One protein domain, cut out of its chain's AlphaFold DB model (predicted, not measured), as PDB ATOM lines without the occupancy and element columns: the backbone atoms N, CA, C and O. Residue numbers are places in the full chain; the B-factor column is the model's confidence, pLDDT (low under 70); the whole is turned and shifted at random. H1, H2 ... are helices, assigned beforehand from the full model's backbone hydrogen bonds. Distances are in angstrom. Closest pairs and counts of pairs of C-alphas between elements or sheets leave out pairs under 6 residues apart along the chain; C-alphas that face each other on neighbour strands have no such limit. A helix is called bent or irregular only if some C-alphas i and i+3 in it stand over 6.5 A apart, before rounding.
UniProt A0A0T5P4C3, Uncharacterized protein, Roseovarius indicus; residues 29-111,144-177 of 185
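What this domain is: This is residues 29 to 111 and 144 to 177 of the 185 residues of an uncharacterized protein of Roseovarius indicus (UniProt A0A0T5P4C3). Two helices side by side, H2 and H3, make the middle layer; the helical hairpin of H4 and H5 covers one side of them, and H1b, the second arm of the bent helix H1, crosses them on the other side. Residues 29 to 36 of the first arm, H1a, stick out. The printed part has 117 residues, with five named helices in the order H1 H2 H3 H4 H5 and no named strand: all helix. It is compact, with a radius of gyration of the C-alphas of 14.3 A, and spans 39 by 31 by 29 A.

Where its parts are: Find C-alpha 29 at (-45.786, 12.659, -6.492), where H1, residues 29 to 56, begins. By its hydrogen bonds it was assigned as one helix, but it is bent: C-alphas 39 and 42 are 7.6 A apart. H1a, residues 29 to 39, and H1b, residues 42 to 56, 20.9 A long, stand at a steep tilt of 65 degrees. Next come H2, residues 64 to 77, 19.9 A, and H3, residues 89 to 109, 30.6 A, which begins at C-alpha 89 at (-48.684, 29.647, -18.480). After the cut find H4, residues 144 to 155, 15.9 A, and H5, residues 161 to 175, 21.2 A, ending at C-alpha 175 at (-22.577, 23.537, -16.089).

How they stand to each other: H1a touches no helix. Look at residues 44 to 48 of H1b, which touch residues 94 to 101 of H3; the closest C-alphas, of Arg 44 and Asp 97, are 5.6 A apart, and the lines are only just about perpendicular, at 72 degrees. H1b and H2 only just touch, with 3 pairs of C-alphas within 8 A, Val 52 and Phe 73 closest at 7.0 A. H2 and H3 are close but not clearly touching, the C-alphas of Leu 67 and Ile 102 being 7.8 A apart, at a shallow tilt of 10 degrees, opposite ways. H3 touches H4 at a steep tilt of 49 degrees, opposite ways, the closest C-alphas being those of Cys 95 and Phe 147, 5.8 A. H2 touches H5 at a steep tilt of 45 degrees, opposite ways, Asn 71 and Thr 165 having the closest C-alphas, 6.9 A. H4 and H5, a hairpin, only just touch, with 3 pairs of C-alphas within 8 A, closest at Tyr 149 and Phe 168, 7.6 A. In H1a, H1b, H2, H3, H4 and H5 every O i to N i+4 pair is within hydrogen-bond range.

The domain as a whole: The two C-alphas farthest apart, of Val 83 and Pro 111, are 43.0 A apart. Residues 112 to 143 are not printed, and C-alphas 111 and 144 are 21.7 A apart across the cut. The link from H2 to H3 is long. The model's pLDDT is under 70 in residues 80 to 85 and 156 to 177.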
ATOM      1  N   ILE A  29     -45.396  11.662  -5.480       78.38
ATOM      2  CA  ILE A  29     -45.786  12.659  -6.492       78.38
ATOM      3  C   ILE A  29     -44.566  13.084  -7.309       78.38
ATOM      4  O   ILE A  29     -44.649  13.166  -8.534       78.38
ATOM      5  N   LEU A  30     -43.421  13.304  -6.660       78.94
ATOM      6  CA  LEU A  30     -42.180  13.658  -7.356       78.94
ATOM      7  C   LEU A  30     -41.674  12.521  -8.236       78.94
ATOM      8  O   LEU A  30     -41.293  12.758  -9.379       78.94
ATOM      9  N   ARG A  31     -41.736  11.277  -7.751       84.06
ATOM     10  CA  ARG A  31     -41.403  10.090  -8.550       84.06
ATOM     11  C   ARG A  31     -42.340   9.926  -9.741       84.06
ATOM     12  O   ARG A  31     -41.865   9.728 -10.851       84.06
ATOM     13  N   ALA A  32     -43.648  10.088  -9.542       84.81
ATOM     14  CA  ALA A  32     -44.615  10.061 -10.635       84.81
ATOM     15  C   ALA A  32     -44.353  11.185 -11.656       84.81
ATOM     16  O   ALA A  32     -44.426  10.954 -12.862       84.81
ATOM     17  N   GLY A  33     -43.991  12.382 -11.182       86.12
ATOM     18  CA  GLY A  33     -43.553  13.494 -12.024       86.12
ATOM     19  C   GLY A  33     -42.283  13.165 -12.811       86.12
ATOM     20  O   GLY A  33     -42.227  13.427 -14.008       86.12
ATOM     21  N   PHE A  34     -41.295  12.532 -12.181       88.75
ATOM     22  CA  PHE A  34     -40.056  12.104 -12.831       88.75
ATOM     23  C   PHE A  34     -40.282  11.019 -13.891       88.75
ATOM     24  O   PHE A  34     -39.720  11.086 -14.989       88.75
ATOM     25  N   ASP A  35     -41.164  10.061 -13.613       91.38
ATOM     26  CA  ASP A  35     -41.581   9.047 -14.580       91.38
ATOM     27  C   ASP A  35     -42.295   9.683 -15.780       91.38
ATOM     28  O   ASP A  35     -42.049   9.308 -16.930       91.38
ATOM     29  N   LEU A  36     -43.177  10.656 -15.527       89.88
ATOM     30  CA  LEU A  36     -43.882  11.399 -16.568       89.88
ATOM     31  C   LEU A  36     -42.911  12.217 -17.428       89.88
ATOM     32  O   LEU A  36     -42.962  12.133 -18.655       89.88
ATOM     33  N   PHE A  37     -41.992  12.941 -16.789       91.75
ATOM     34  CA  PHE A  37     -40.903  13.661 -17.442       91.75
ATOM     35  C   PHE A  37     -40.116  12.736 -18.377       91.75
ATOM     36  O   PHE A  37     -39.989  13.022 -19.567       91.75
ATOM     37  N   THR A  38     -39.660  11.587 -17.872       92.75
ATOM     38  CA  THR A  38     -38.843  10.642 -18.647       92.75
ATOM     39  C   THR A  38     -39.586  10.126 -19.882       92.75
ATOM     40  O   THR A  38     -38.983   9.970 -20.941       92.75
ATOM     41  N   LYS A  39     -40.905   9.910 -19.776       94.94
ATOM     42  CA  LYS A  39     -41.760   9.485 -20.899       94.94
ATOM     43  C   LYS A  39     -42.010  10.589 -21.927       94.94
ATOM     44  O   LYS A  39     -42.240  10.280 -23.091       94.94
ATOM     45  N   GLN A  40     -42.014  11.854 -21.508       94.44
ATOM     46  CA  GLN A  40     -42.419  12.983 -22.353       94.44
ATOM     47  C   GLN A  40     -41.261  13.823 -22.890       94.44
ATOM     48  O   GLN A  40     -41.478  14.598 -23.821       94.44
ATOM     49  N   LYS A  41     -40.049  13.697 -22.332       94.00
ATOM     50  CA  LYS A  41     -38.928  14.595 -22.644       94.00
ATOM     51  C   LYS A  41     -38.645  14.719 -24.144       94.00
ATOM     52  O   LYS A  41     -38.460  15.824 -24.632       94.00
ATOM     53  N   GLU A  42     -38.697  13.623 -24.901       95.50
ATOM     54  CA  GLU A  42     -38.435  13.650 -26.348       95.50
ATOM     55  C   GLU A  42     -39.526  14.386 -27.140       95.50
ATOM     56  O   GLU A  42     -39.227  15.102 -28.093       95.50
ATOM     57  N   GLU A  43     -40.797  14.239 -26.750       95.50
ATOM     58  CA  GLU A  43     -41.905  14.987 -27.360       95.50
ATOM     59  C   GLU A  43     -41.781  16.481 -27.052       95.50
ATOM     60  O   GLU A  43     -41.908  17.308 -27.952       95.50
ATOM     61  N   ARG A  44     -41.459  16.823 -25.801       94.31
ATOM     62  CA  ARG A  44     -41.198  18.200 -25.359       94.31
ATOM     63  C   ARG A  44     -40.092  18.861 -26.187       94.31
ATOM     64  O   ARG A  44     -40.293  19.927 -26.763       94.31
ATOM     65  N   LEU A  45     -38.966  18.174 -26.382       95.38
ATOM     66  CA  LEU A  45     -37.878  18.667 -27.235       95.38
ATOM     67  C   LEU A  45     -38.301  18.875 -28.693       95.38
ATOM     68  O   LEU A  45     -37.944  19.889 -29.294       95.38
ATOM     69  N   ARG A  46     -39.087  17.952 -29.264       94.56
ATOM     70  CA  ARG A  46     -39.612  18.107 -30.632       94.56
ATOM     71  C   ARG A  46     -40.509  19.335 -30.763       94.56
ATOM     72  O   ARG A  46     -40.436  20.027 -31.776       94.56
ATOM     73  N   LYS A  47     -41.316  19.632 -29.747       92.88
ATOM     74  CA  LYS A  47     -42.200  20.805 -29.728       92.88
ATOM     75  C   LYS A  47     -41.432  22.105 -29.585       92.88
ATOM     76  O   LYS A  47     -41.706  23.037 -30.336       92.88
ATOM     77  N   LEU A  48     -40.434  22.145 -28.702       94.81
ATOM     78  CA  LEU A  48     -39.536  23.291 -28.598       94.81
ATOM     79  C   LEU A  48     -38.834  23.563 -29.934       94.81
ATOM     80  O   LEU A  48     -38.854  24.692 -30.415       94.81
ATOM     81  N   ALA A  49     -38.269  22.530 -30.566       94.00
ATOM     82  CA  ALA A  49     -37.603  22.665 -31.860       94.00
ATOM     83  C   ALA A  49     -38.565  23.132 -32.966       94.00
ATOM     84  O   ALA A  49     -38.196  23.978 -33.778       94.00
ATOM     85  N   ALA A  50     -39.804  22.630 -32.985       92.81
ATOM     86  CA  ALA A  50     -40.824  23.069 -33.932       92.81
ATOM     87  C   ALA A  50     -41.221  24.539 -33.718       92.81
ATOM     88  O   ALA A  50     -41.305  25.288 -34.691       92.81
ATOM     89  N   LEU A  51     -41.418  24.963 -32.465       92.81
ATOM     90  CA  LEU A  51     -41.749  26.344 -32.115       92.81
ATOM     91  C   LEU A  51     -40.624  27.298 -32.535       92.81
ATOM     92  O   LEU A  51     -40.846  28.234 -33.302       92.81
ATOM     93  N   VAL A  52     -39.403  27.025 -32.079       91.44
ATOM     94  CA  VAL A  52     -38.219  27.850 -32.347       91.44
ATOM     95  C   VAL A  52     -37.896  27.877 -33.847       91.44
ATOM     96  O   VAL A  52     -37.671  28.945 -34.420       91.44
ATOM     97  N   GLY A  53     -37.975  26.729 -34.523       90.81
ATOM     98  CA  GLY A  53     -37.767  26.624 -35.967       90.81
ATOM     99  C   GLY A  53     -38.824  27.365 -36.787       90.81
ATOM    100  O   GLY A  53     -38.484  28.032 -37.763       90.81
ATOM    101  N   LYS A  54     -40.099  27.314 -36.382       89.44
ATOM    102  CA  LYS A  54     -41.193  28.031 -37.057       89.44
ATOM    103  C   LYS A  54     -41.010  29.543 -37.005       89.44
ATOM    104  O   LYS A  54     -41.364  30.234 -37.960       89.44
ATOM    105  N   TYR A  55     -40.507  30.045 -35.886       85.69
ATOM    106  CA  TYR A  55     -40.518  31.469 -35.606       85.69
ATOM    107  C   TYR A  55     -39.216  32.181 -35.956       85.69
ATOM    108  O   TYR A  55     -39.300  33.295 -36.475       85.69
ATOM    109  N   ASP A  56     -38.067  31.529 -35.776       82.69
ATOM    110  CA  ASP A  56     -36.753  32.139 -36.012       82.69
ATOM    111  C   ASP A  56     -35.884  31.343 -37.010       82.69
ATOM    112  O   ASP A  56     -34.751  31.729 -37.289       82.69
ATOM    113  N   GLY A  57     -36.395  30.243 -37.586       82.06
ATOM    114  CA  GLY A  57     -35.663  29.424 -38.569       82.06
ATOM    115  C   GLY A  57     -34.494  28.630 -37.976       82.06
ATOM    116  O   GLY A  57     -33.632  28.144 -38.707       82.06
ATOM    117  N   VAL A  58     -34.450  28.521 -36.650       85.06
ATOM    118  CA  VAL A  58     -33.352  27.923 -35.891       85.06
ATOM    119  C   VAL A  58     -33.522  26.408 -35.812       85.06
ATOM    120  O   VAL A  58     -34.614  25.897 -35.571       85.06
ATOM    121  N   THR A  59     -32.416  25.683 -35.978       91.12
ATOM    122  CA  THR A  59     -32.353  24.237 -35.726       91.12
ATOM    123  C   THR A  59     -31.647  23.990 -34.399       91.12
ATOM    124  O   THR A  59     -30.535  24.467 -34.184       91.12
ATOM    125  N   LEU A  60     -32.293  23.244 -33.504       92.19
ATOM    126  CA  LEU A  60     -31.740  22.893 -32.199       92.19
ATOM    127  C   LEU A  60     -30.925  21.594 -32.301       92.19
ATOM    128  O   LEU A  60     -31.496  20.507 -32.347       92.19
ATOM    129  N   ASP A  61     -29.597  21.716 -32.373       93.38
ATOM    130  CA  ASP A  61     -28.647  20.615 -32.619       93.38
ATOM    131  C   ASP A  61     -27.637  20.385 -31.474       93.38
ATOM    132  O   ASP A  61     -26.635  19.691 -31.644       93.38
ATOM    133  N   HIS A  62     -27.888  20.973 -30.304       90.56
ATOM    134  CA  HIS A  62     -27.033  20.953 -29.110       90.56
ATOM    135  C   HIS A  62     -25.669  21.664 -29.255       90.56
ATOM    136  O   HIS A  62     -24.839  21.621 -28.333       90.56
ATOM    137  N   SER A  63     -25.420  22.370 -30.364       89.62
ATOM    138  CA  SER A  63     -24.242  23.231 -30.529       89.62
ATOM    139  C   SER A  63     -24.333  24.503 -29.677       89.62
ATOM    140  O   SER A  63     -25.417  24.934 -29.284       89.62
ATOM    141  N   ASP A  64     -23.197  25.159 -29.428       84.25
ATOM    142  CA  ASP A  64     -23.195  26.489 -28.796       84.25
ATOM    143  C   ASP A  64     -23.987  27.520 -29.612       84.25
ATOM    144  O   ASP A  64     -24.647  28.377 -29.030       84.25
ATOM    145  N   GLY A  65     -23.988  27.396 -30.945       87.62
ATOM    146  CA  GLY A  65     -24.797  28.234 -31.831       87.62
ATOM    147  C   GLY A  65     -26.290  28.084 -31.549       87.62
ATOM    148  O   GLY A  65     -26.960  29.075 -31.282       87.62
ATOM    149  N   SER A  66     -26.792  26.849 -31.481       89.19
ATOM    150  CA  SER A  66     -28.206  26.594 -31.171       89.19
ATOM    151  C   SER A  66     -28.628  27.084 -29.778       89.19
ATOM    152  O   SER A  66     -29.755  27.533 -29.590       89.19
ATOM    153  N   LEU A  67     -27.717  27.041 -28.798       86.75
ATOM    154  CA  LEU A  67     -27.938  27.589 -27.459       86.75
ATOM    155  C   LEU A  67     -28.037  29.122 -27.503       86.75
ATOM    156  O   LEU A  67     -28.933  29.697 -26.887       86.75
ATOM    157  N   MET A  68     -27.159  29.790 -28.258       84.69
ATOM    158  CA  MET A  68     -27.235  31.241 -28.474       84.69
ATOM    159  C   MET A  68     -28.498  31.651 -29.236       84.69
ATOM    160  O   MET A  68     -29.100  32.679 -28.925       84.69
ATOM    161  N   ASP A  69     -28.916  30.849 -30.207       88.31
ATOM    162  CA  ASP A  69     -30.127  31.092 -30.977       88.31
ATOM    163  C   ASP A  69     -31.387  30.932 -30.116       88.31
ATOM    164  O   ASP A  69     -32.270  31.787 -30.158       88.31
ATOM    165  N   LEU A  70     -31.442  29.899 -29.268       89.00
ATOM    166  CA  LEU A  70     -32.516  29.720 -28.290       89.00
ATOM    167  C   LEU A  70     -32.569  30.890 -27.299       89.00
ATOM    168  O   LEU A  70     -33.637  31.407 -26.989       89.00
ATOM    169  N   ASN A  71     -31.408  31.352 -26.837       85.31
ATOM    170  CA  ASN A  71     -31.304  32.530 -25.986       85.31
ATOM    171  C   ASN A  71     -31.877  33.792 -26.652       85.31
ATOM    172  O   ASN A  71     -32.617  34.545 -26.019       85.31
ATOM    173  N   ARG A  72     -31.554  34.012 -27.933       85.00
ATOM    174  CA  ARG A  72     -32.100  35.126 -28.720       85.00
ATOM    175  C   ARG A  72     -33.619  35.010 -28.861       85.00
ATOM    176  O   ARG A  72     -34.298  36.002 -28.626       85.00
ATOM    177  N   PHE A  73     -34.135  33.812 -29.141       87.75
ATOM    178  CA  PHE A  73     -35.576  33.554 -29.190       87.75
ATOM    179  C   PHE A  73     -36.267  34.002 -27.892       87.75
ATOM    180  O   PHE A  73     -37.222  34.772 -27.946       87.75
ATOM    181  N   PHE A  74     -35.752  33.618 -26.715       84.69
ATOM    182  CA  PHE A  74     -36.290  34.099 -25.433       84.69
ATOM    183  C   PHE A  74     -36.221  35.621 -25.295       84.69
ATOM    184  O   PHE A  74     -37.213  36.245 -24.931       84.69
ATOM    185  N   ALA A  75     -35.069  36.227 -25.581       80.00
ATOM    186  CA  ALA A  75     -34.876  37.663 -25.402       80.00
ATOM    187  C   ALA A  75     -35.786  38.513 -26.308       80.00
ATOM    188  O   ALA A  75     -36.201  39.600 -25.911       80.00
ATOM    189  N   GLU A  76     -36.089  38.034 -27.516       82.25
ATOM    190  CA  GLU A  76     -36.886  38.770 -28.501       82.25
ATOM    191  C   GLU A  76     -38.389  38.495 -28.392       82.25
ATOM    192  O   GLU A  76     -39.193  39.369 -28.718       82.25
ATOM    193  N   ARG A  77     -38.782  37.288 -27.962       84.62
ATOM    194  CA  ARG A  77     -40.179  36.828 -28.004       84.62
ATOM    195  C   ARG A  77     -40.872  36.783 -26.656       84.62
ATOM    196  O   ARG A  77     -42.096  36.754 -26.648       84.62
ATOM    197  N   LEU A  78     -40.143  36.710 -25.542       84.31
ATOM    198  CA  LEU A  78     -40.763  36.544 -24.230       84.31
ATOM    199  C   LEU A  78     -41.643  37.759 -23.902       84.31
ATOM    200  O   LEU A  78     -41.163  38.882 -23.757       84.31
ATOM    201  N   GLU A  79     -42.945  37.516 -23.785       73.69
ATOM    202  CA  GLU A  79     -43.954  38.552 -23.566       73.69
ATOM    203  C   GLU A  79     -44.316  38.668 -22.080       73.69
ATOM    204  O   GLU A  79     -44.492  37.665 -21.381       73.69
ATOM    205  N   GLN A  80     -44.466  39.905 -21.591       63.31
ATOM    206  CA  GLN A  80     -45.046  40.163 -20.273       63.31
ATOM    207  C   GLN A  80     -46.572  40.122 -20.321       63.31
ATOM    208  O   GLN A  80     -47.195  40.653 -21.243       63.31
ATOM    209  N   LEU A  81     -47.190  39.604 -19.256       57.56
ATOM    210  CA  LEU A  81     -48.611  39.834 -19.029       57.56
ATOM    211  C   LEU A  81     -48.857  41.316 -18.669       57.56
ATOM    212  O   LEU A  81     -48.127  41.863 -17.843       57.56
ATOM    213  N   PRO A  82     -49.922  41.964 -19.185       52.41
ATOM    214  CA  PRO A  82     -50.159  43.406 -19.017       52.41
ATOM    215  C   PRO A  82     -50.261  43.912 -17.568       52.41
ATOM    216  O   PRO A  82     -50.229  45.118 -17.336       52.41
ATOM    217  N   VAL A  83     -50.456  43.016 -16.596       53.97
ATOM    218  CA  VAL A  83     -50.795  43.373 -15.209       53.97
ATOM    219  C   VAL A  83     -49.746  42.881 -14.204       53.97
ATOM    220  O   VAL A  83     -49.707  43.370 -13.076       53.97
ATOM    221  N   HIS A  84     -48.839  41.981 -14.593       53.34
ATOM    222  CA  HIS A  84     -47.866  41.394 -13.675       53.34
ATOM    223  C   HIS A  84     -46.548  41.058 -14.380       53.34
ATOM    224  O   HIS A  84     -46.551  40.590 -15.513       53.34
ATOM    225  N   HIS A  85     -45.433  41.180 -13.651       61.75
ATOM    226  CA  HIS A  85     -44.111  40.637 -14.007       61.75
ATOM    227  C   HIS A  85     -44.097  39.093 -13.921       61.75
ATOM    228  O   HIS A  85     -43.206  38.469 -13.346       61.75
ATOM    229  N   GLN A  86     -45.171  38.465 -14.390       71.00
ATOM    230  CA  GLN A  86     -45.402  37.035 -14.337       71.00
ATOM    231  C   GLN A  86     -45.275  36.472 -15.744       71.00
ATOM    232  O   GLN A  86     -45.831  37.008 -16.701       71.00
ATOM    233  N   ILE A  87     -44.541  35.369 -15.833       78.00
ATOM    234  CA  ILE A  87     -44.451  34.544 -17.032       78.00
ATOM    235  C   ILE A  87     -45.826  33.902 -17.257       78.00
ATOM    236  O   ILE A  87     -46.422  33.382 -16.309       78.00
ATOM    237  N   SER A  88     -46.336  33.954 -18.492       84.31
ATOM    238  CA  SER A  88     -47.602  33.296 -18.834       84.31
ATOM    239  C   SER A  88     -47.507  31.777 -18.653       84.31
ATOM    240  O   SER A  88     -46.422  31.200 -18.550       84.31
ATOM    241  N   PHE A  89     -48.655  31.102 -18.616       83.19
ATOM    242  CA  PHE A  89     -48.684  29.647 -18.480       83.19
ATOM    243  C   PHE A  89     -47.887  28.955 -19.597       83.19
ATOM    244  O   PHE A  89     -47.146  28.010 -19.335       83.19
ATOM    245  N   GLU A  90     -48.028  29.442 -20.822       87.38
ATOM    246  CA  GLU A  90     -47.415  28.893 -22.024       87.38
ATOM    247  C   GLU A  90     -45.907  29.121 -22.023       87.38
ATOM    248  O   GLU A  90     -45.135  28.188 -22.231       87.38
ATOM    249  N   TRP A  91     -45.462  30.325 -21.666       88.75
ATOM    250  CA  TRP A  91     -44.038  30.601 -21.522       88.75
ATOM    251  C   TRP A  91     -43.385  29.801 -20.392       88.75
ATOM    252  O   TRP A  91     -42.212  29.448 -20.498       88.75
ATOM    253  N   ALA A  92     -44.130  29.448 -19.340       86.50
ATOM    254  CA  ALA A  92     -43.641  28.527 -18.321       86.50
ATOM    255  C   ALA A  92     -43.425  27.106 -18.880       86.50
ATOM    256  O   ALA A  92     -42.436  26.467 -18.519       86.50
ATOM    257  N   GLU A  93     -44.277  26.627 -19.799       88.12
ATOM    258  CA  GLU A  93     -44.023  25.372 -20.531       88.12
ATOM    259  C   GLU A  93     -42.790  25.482 -21.435       88.12
ATOM    260  O   GLU A  93     -41.994  24.551 -21.497       88.12
ATOM    261  N   VAL A  94     -42.596  26.612 -22.119       91.25
ATOM    262  CA  VAL A  94     -41.409  26.815 -22.966       91.25
ATOM    263  C   VAL A  94     -40.129  26.843 -22.121       91.25
ATOM    264  O   VAL A  94     -39.108  26.284 -22.526       91.25
ATOM    265  N   CYS A  95     -40.173  27.435 -20.919       89.56
ATOM    266  CA  CYS A  95     -39.074  27.371 -19.951       89.56
ATOM    267  C   CYS A  95     -38.786  25.928 -19.521       89.56
ATOM    268  O   CYS A  95     -37.622  25.532 -19.444       89.56
ATOM    269  N   LEU A  96     -39.835  25.137 -19.277       89.62
ATOM    270  CA  LEU A  96     -39.709  23.720 -18.954       89.62
ATOM    271  C   LEU A  96     -38.987  22.975 -20.072       89.62
ATOM    272  O   LEU A  96     -37.927  22.403 -19.837       89.62
ATOM    273  N   ASP A  97     -39.482  23.060 -21.299       93.75
ATOM    274  CA  ASP A  97     -38.914  22.330 -22.432       93.75
ATOM    275  C   ASP A  97     -37.489  22.816 -22.766       93.75
ATOM    276  O   ASP A  97     -36.617  22.021 -23.122       93.75
ATOM    277  N   THR A  98     -37.200  24.100 -22.543       92.62
ATOM    278  CA  THR A  98     -35.842  24.662 -22.641       92.62
ATOM    279  C   THR A  98     -34.900  24.091 -21.593       92.62
ATOM    280  O   THR A  98     -33.755  23.769 -21.909       92.62
ATOM    281  N   SER A  99     -35.361  23.920 -20.353       91.12
ATOM    282  CA  SER A  99     -34.555  23.284 -19.309       91.12
ATOM    283  C   SER A  99     -34.201  21.840 -19.677       91.12
ATOM    284  O   SER A  99     -33.056  21.430 -19.489       91.12
ATOM    285  N   ILE A 100     -35.126  21.111 -20.315       94.12
ATOM    286  CA  ILE A 100     -34.870  19.769 -20.856       94.12
ATOM    287  C   ILE A 100     -33.800  19.838 -21.946       94.12
ATOM    288  O   ILE A 100     -32.843  19.068 -21.910       94.12
ATOM    289  N   TYR A 101     -33.912  20.779 -22.886       95.31
ATOM    290  CA  TYR A 101     -32.944  20.927 -23.974       95.31
ATOM    291  C   TYR A 101     -31.529  21.224 -23.474       95.31
ATOM    292  O   TYR A 101     -30.567  20.571 -23.890       95.31
ATOM    293  N   ILE A 102     -31.385  22.177 -22.553       91.56
ATOM    294  CA  ILE A 102     -30.087  22.508 -21.956       91.56
ATOM    295  C   ILE A 102     -29.575  21.318 -21.136       91.56
ATOM    296  O   ILE A 102     -28.381  21.022 -21.177       91.56
ATOM    297  N   GLY A 103     -30.467  20.592 -20.458       92.00
ATOM    298  CA  GLY A 103     -30.107  19.425 -19.665       92.00
ATOM    299  C   GLY A 103     -29.564  18.274 -20.506       92.00
ATOM    300  O   GLY A 103     -28.476  17.772 -20.233       92.00
ATOM    301  N   GLU A 104     -30.252  17.918 -21.590       95.25
ATOM    302  CA  GLU A 104     -29.768  16.927 -22.557       95.25
ATOM    303  C   GLU A 104     -28.468  17.393 -23.225       95.25
ATOM    304  O   GLU A 104     -27.539  16.605 -23.380       95.25
ATOM    305  N   THR A 105     -28.335  18.688 -23.532       93.31
ATOM    306  CA  THR A 105     -27.077  19.249 -24.054       93.31
ATOM    307  C   THR A 105     -25.920  19.065 -23.067       93.31
ATOM    308  O   THR A 105     -24.813  18.697 -23.465       93.31
ATOM    309  N   ALA A 106     -26.160  19.296 -21.775       87.94
ATOM    310  CA  ALA A 106     -25.162  19.097 -20.731       87.94
ATOM    311  C   ALA A 106     -24.785  17.615 -20.582       87.94
ATOM    312  O   ALA A 106     -23.597  17.308 -20.514       87.94
ATOM    313  N   ILE A 107     -25.759  16.699 -20.609       92.06
ATOM    314  CA  ILE A 107     -25.525  15.246 -20.558       92.06
ATOM    315  C   ILE A 107     -24.729  14.771 -21.783       92.06
ATOM    316  O   ILE A 107     -23.764  14.025 -21.631       92.06
ATOM    317  N   LEU A 108     -25.059  15.240 -22.992       91.75
ATOM    318  CA  LEU A 108     -24.315  14.912 -24.216       91.75
ATOM    319  C   LEU A 108     -22.839  15.315 -24.118       91.75
ATOM    320  O   LEU A 108     -21.956  14.589 -24.573       91.75
ATOM    321  N   ARG A 109     -22.563  16.469 -23.504       87.62
ATOM    322  CA  ARG A 109     -21.199  16.978 -23.292       87.62
ATOM    323  C   ARG A 109     -20.502  16.320 -22.097       87.62
ATOM    324  O   ARG A 109     -19.273  16.318 -22.039       87.62
ATOM    325  N   ARG A 110     -21.266  15.793 -21.136       84.75
ATOM    326  CA  ARG A 110     -20.800  15.192 -19.877       84.75
ATOM    327  C   ARG A 110     -21.655  13.974 -19.518       84.75
ATOM    328  O   ARG A 110     -22.552  14.092 -18.684       84.75
ATOM    329  N   PRO A 111     -21.354  12.791 -20.084       90.38
ATOM    330  CA  PRO A 111     -22.174  11.589 -19.905       90.38
ATOM    331  C   PRO A 111     -22.289  11.082 -18.458       90.38
ATOM    332  O   PRO A 111     -23.111  10.219 -18.176       90.38
ATOM    333  N   SER A 144     -35.192  25.716 -12.451       78.94
ATOM    334  CA  SER A 144     -35.160  26.968 -11.685       78.94
ATOM    335  C   SER A 144     -34.226  28.005 -12.288       78.94
ATOM    336  O   SER A 144     -34.550  29.196 -12.289       78.94
ATOM    337  N   LEU A 145     -33.086  27.567 -12.828       81.06
ATOM    338  CA  LEU A 145     -32.136  28.450 -13.499       81.06
ATOM    339  C   LEU A 145     -32.748  29.074 -14.760       81.06
ATOM    340  O   LEU A 145     -32.715  30.296 -14.909       81.06
ATOM    341  N   VAL A 146     -33.375  28.270 -15.626       85.19
ATOM    342  CA  VAL A 146     -34.048  28.765 -16.841       85.19
ATOM    343  C   VAL A 146     -35.244  29.654 -16.501       85.19
ATOM    344  O   VAL A 146     -35.419  30.712 -17.101       85.19
ATOM    345  N   PHE A 147     -36.051  29.272 -15.512       83.25
ATOM    346  CA  PHE A 147     -37.223  30.047 -15.115       83.25
ATOM    347  C   PHE A 147     -36.826  31.399 -14.505       83.25
ATOM    348  O   PHE A 147     -37.391  32.437 -14.848       83.25
ATOM    349  N   THR A 148     -35.804  31.414 -13.645       79.06
ATOM    350  CA  THR A 148     -35.205  32.649 -13.112       79.06
ATOM    351  C   THR A 148     -34.639  33.517 -14.230       79.06
ATOM    352  O   THR A 148     -34.824  34.733 -14.225       79.06
ATOM    353  N   TYR A 149     -33.981  32.904 -15.212       81.00
ATOM    354  CA  TYR A 149     -33.464  33.609 -16.376       81.00
ATOM    355  C   TYR A 149     -34.580  34.297 -17.180       81.00
ATOM    356  O   TYR A 149     -34.495  35.499 -17.434       81.00
ATOM    357  N   ALA A 150     -35.669  33.588 -17.484       83.94
ATOM    358  CA  ALA A 150     -36.834  34.165 -18.157       83.94
ATOM    359  C   ALA A 150     -37.461  35.312 -17.345       83.94
ATOM    360  O   ALA A 150     -37.769  36.371 -17.891       83.94
ATOM    361  N   ARG A 151     -37.577  35.162 -16.019       80.56
ATOM    362  CA  ARG A 151     -38.059  36.246 -15.148       80.56
ATOM    363  C   ARG A 151     -37.161  37.474 -15.209       80.56
ATOM    364  O   ARG A 151     -37.673  38.582 -15.276       80.56
ATOM    365  N   ASN A 152     -35.843  37.287 -15.233       77.56
ATOM    366  CA  ASN A 152     -34.895  38.393 -15.336       77.56
ATOM    367  C   ASN A 152     -35.011  39.148 -16.667       77.56
ATOM    368  O   ASN A 152     -34.849  40.367 -16.660       77.56
ATOM    369  N   ILE A 153     -35.298  38.455 -17.780       77.69
ATOM    370  CA  ILE A 153     -35.603  39.107 -19.064       77.69
ATOM    371  C   ILE A 153     -36.829  40.014 -18.905       77.69
ATOM    372  O   ILE A 153     -36.783  41.177 -19.303       77.69
ATOM    373  N   LEU A 154     -37.898  39.513 -18.270       77.00
ATOM    374  CA  LEU A 154     -39.108  40.300 -18.038       77.00
ATOM    375  C   LEU A 154     -38.846  41.483 -17.096       77.00
ATOM    376  O   LEU A 154     -39.127  42.621 -17.458       77.00
ATOM    377  N   ASP A 155     -38.270  41.256 -15.916       72.12
ATOM    378  CA  ASP A 155     -38.046  42.288 -14.892       72.12
ATOM    379  C   ASP A 155     -37.145  43.440 -15.368       72.12
ATOM    380  O   ASP A 155     -37.171  44.538 -14.804       72.12
ATOM    381  N   ARG A 156     -36.340  43.220 -16.411       61.31
ATOM    382  CA  ARG A 156     -35.359  44.184 -16.916       61.31
ATOM    383  C   ARG A 156     -35.577  44.510 -18.391       61.31
ATOM    384  O   ARG A 156     -34.651  44.381 -19.193       61.31
ATOM    385  N   TYR A 157     -36.728  45.102 -18.708       51.34
ATOM    386  CA  TYR A 157     -37.060  45.735 -20.004       51.34
ATOM    387  C   TYR A 157     -36.016  46.759 -20.557       51.34
ATOM    388  O   TYR A 157     -36.288  47.418 -21.556       51.34
ATOM    389  N   VAL A 158     -34.841  46.953 -19.928       46.31
ATOM    390  CA  VAL A 158     -33.881  48.042 -20.217       46.31
ATOM    391  C   VAL A 158     -32.384  47.623 -20.216       46.31
ATOM    392  O   VAL A 158     -31.532  48.455 -20.518       46.31
ATOM    393  N   ALA A 159     -31.990  46.374 -19.921       46.50
ATOM    394  CA  ALA A 159     -30.561  45.980 -19.933       46.50
ATOM    395  C   ALA A 159     -30.142  45.278 -21.247       46.50
ATOM    396  O   ALA A 159     -30.891  44.459 -21.767       46.50
ATOM    397  N   SER A 160     -28.953  45.604 -21.779       52.03
ATOM    398  CA  SER A 160     -28.436  45.147 -23.091       52.03
ATOM    399  C   SER A 160     -28.531  43.616 -23.305       52.03
ATOM    400  O   SER A 160     -28.139  42.868 -22.401       52.03
ATOM    401  N   PRO A 161     -28.934  43.134 -24.507       52.84
ATOM    402  CA  PRO A 161     -28.920  41.718 -24.923       52.84
ATOM    403  C   PRO A 161     -27.618  40.948 -24.626       52.84
ATOM    404  O   PRO A 161     -27.611  39.729 -24.424       52.84
ATOM    405  N   GLU A 162     -26.496  41.664 -24.569       53.56
ATOM    406  CA  GLU A 162     -25.162  41.122 -24.292       53.56
ATOM    407  C   GLU A 162     -25.036  40.579 -22.858       53.56
ATOM    408  O   GLU A 162     -24.372  39.565 -22.636       53.56
ATOM    409  N   LEU A 163     -25.715  41.204 -21.887       53.25
ATOM    410  CA  LEU A 163     -25.698  40.784 -20.482       53.25
ATOM    411  C   LEU A 163     -26.387  39.421 -20.302       53.25
ATOM    412  O   LEU A 163     -25.913  38.572 -19.548       53.25
ATOM    413  N   TYR A 164     -27.482  39.202 -21.029       55.47
ATOM    414  CA  TYR A 164     -28.263  37.968 -20.983       55.47
ATOM    415  C   TYR A 164     -27.535  36.802 -21.635       55.47
ATOM    416  O   TYR A 164     -27.458  35.718 -21.062       55.47
ATOM    417  N   THR A 165     -26.900  37.061 -22.780       56.59
ATOM    418  CA  THR A 165     -26.002  36.098 -23.424       56.59
ATOM    419  C   THR A 165     -24.883  35.696 -22.465       56.59
ATOM    420  O   THR A 165     -24.583  34.515 -22.337       56.59
ATOM    421  N   HIS A 166     -24.319  36.646 -21.711       54.78
ATOM    422  CA  HIS A 166     -23.320  36.345 -20.689       54.78
ATOM    423  C   HIS A 166     -23.859  35.495 -19.534       54.78
ATOM    424  O   HIS A 166     -23.164  34.574 -19.132       54.78
ATOM    425  N   GLN A 167     -25.058  35.759 -19.005       57.44
ATOM    426  CA  GLN A 167     -25.652  34.964 -17.918       57.44
ATOM    427  C   GLN A 167     -26.049  33.556 -18.368       57.44
ATOM    428  O   GLN A 167     -25.791  32.590 -17.657       57.44
ATOM    429  N   PHE A 168     -26.618  33.427 -19.563       60.03
ATOM    430  CA  PHE A 168     -26.981  32.146 -20.157       60.03
ATOM    431  C   PHE A 168     -25.738  31.314 -20.492       60.03
ATOM    432  O   PHE A 168     -25.641  30.143 -20.125       60.03
ATOM    433  N   LEU A 169     -24.726  31.937 -21.106       59.84
ATOM    434  CA  LEU A 169     -23.432  31.301 -21.324       59.84
ATOM    435  C   LEU A 169     -22.700  31.042 -20.013       59.84
ATOM    436  O   LEU A 169     -21.972  30.065 -19.961       59.84
ATOM    437  N   GLN A 170     -22.865  31.861 -18.971       60.94
ATOM    438  CA  GLN A 170     -22.299  31.591 -17.650       60.94
ATOM    439  C   GLN A 170     -22.988  30.387 -17.023       60.94
ATOM    440  O   GLN A 170     -22.287  29.513 -16.563       60.94
ATOM    441  N   MET A 171     -24.312  30.259 -17.104       64.00
ATOM    442  CA  MET A 171     -25.045  29.066 -16.670       64.00
ATOM    443  C   MET A 171     -24.563  27.813 -17.418       64.00
ATOM    444  O   MET A 171     -24.276  26.793 -16.797       64.00
ATOM    445  N   ILE A 172     -24.387  27.896 -18.742       61.50
ATOM    446  CA  ILE A 172     -23.807  26.812 -19.556       61.50
ATOM    447  C   ILE A 172     -22.335  26.570 -19.194       61.50
ATOM    448  O   ILE A 172     -21.881  25.431 -19.151       61.50
ATOM    449  N   ARG A 173     -21.555  27.621 -18.933       61.03
ATOM    450  CA  ARG A 173     -20.142  27.530 -18.544       61.03
ATOM    451  C   ARG A 173     -19.970  26.997 -17.143       61.03
ATOM    452  O   ARG A 173     -19.005  26.298 -16.936       61.03
ATOM    453  N   ASP A 174     -20.883  27.278 -16.234       58.00
ATOM    454  CA  ASP A 174     -20.947  26.782 -14.868       58.00
ATOM    455  C   ASP A 174     -21.318  25.300 -14.897       58.00
ATOM    456  O   ASP A 174     -20.596  24.474 -14.338       58.00
ATOM    457  N   LEU A 175     -22.323  24.928 -15.698       56.81
ATOM    458  CA  LEU A 175     -22.577  23.537 -16.089       56.81
ATOM    459  C   LEU A 175     -21.307  22.865 -16.659       56.81
ATOM    460  O   LEU A 175     -21.045  21.691 -16.385       56.81
ATOM    461  N   ASN A 176     -20.473  23.622 -17.384       51.09
ATOM    462  CA  ASN A 176     -19.175  23.192 -17.916       51.09
ATOM    463  C   ASN A 176     -17.959  23.463 -16.989       51.09
ATOM    464  O   ASN A 176     -16.850  23.055 -17.323       51.09
ATOM    465  N   GLY A 177     -18.107  24.091 -15.826       43.31
ATOM    466  CA  GLY A 177     -17.008  24.777 -15.118       43.31
ATOM    467  C   GLY A 177     -16.946  24.452 -13.629       43.31
ATOM    468  O   GLY A 177     -15.876  24.504 -13.038       43.31
TER     469      GLY A 177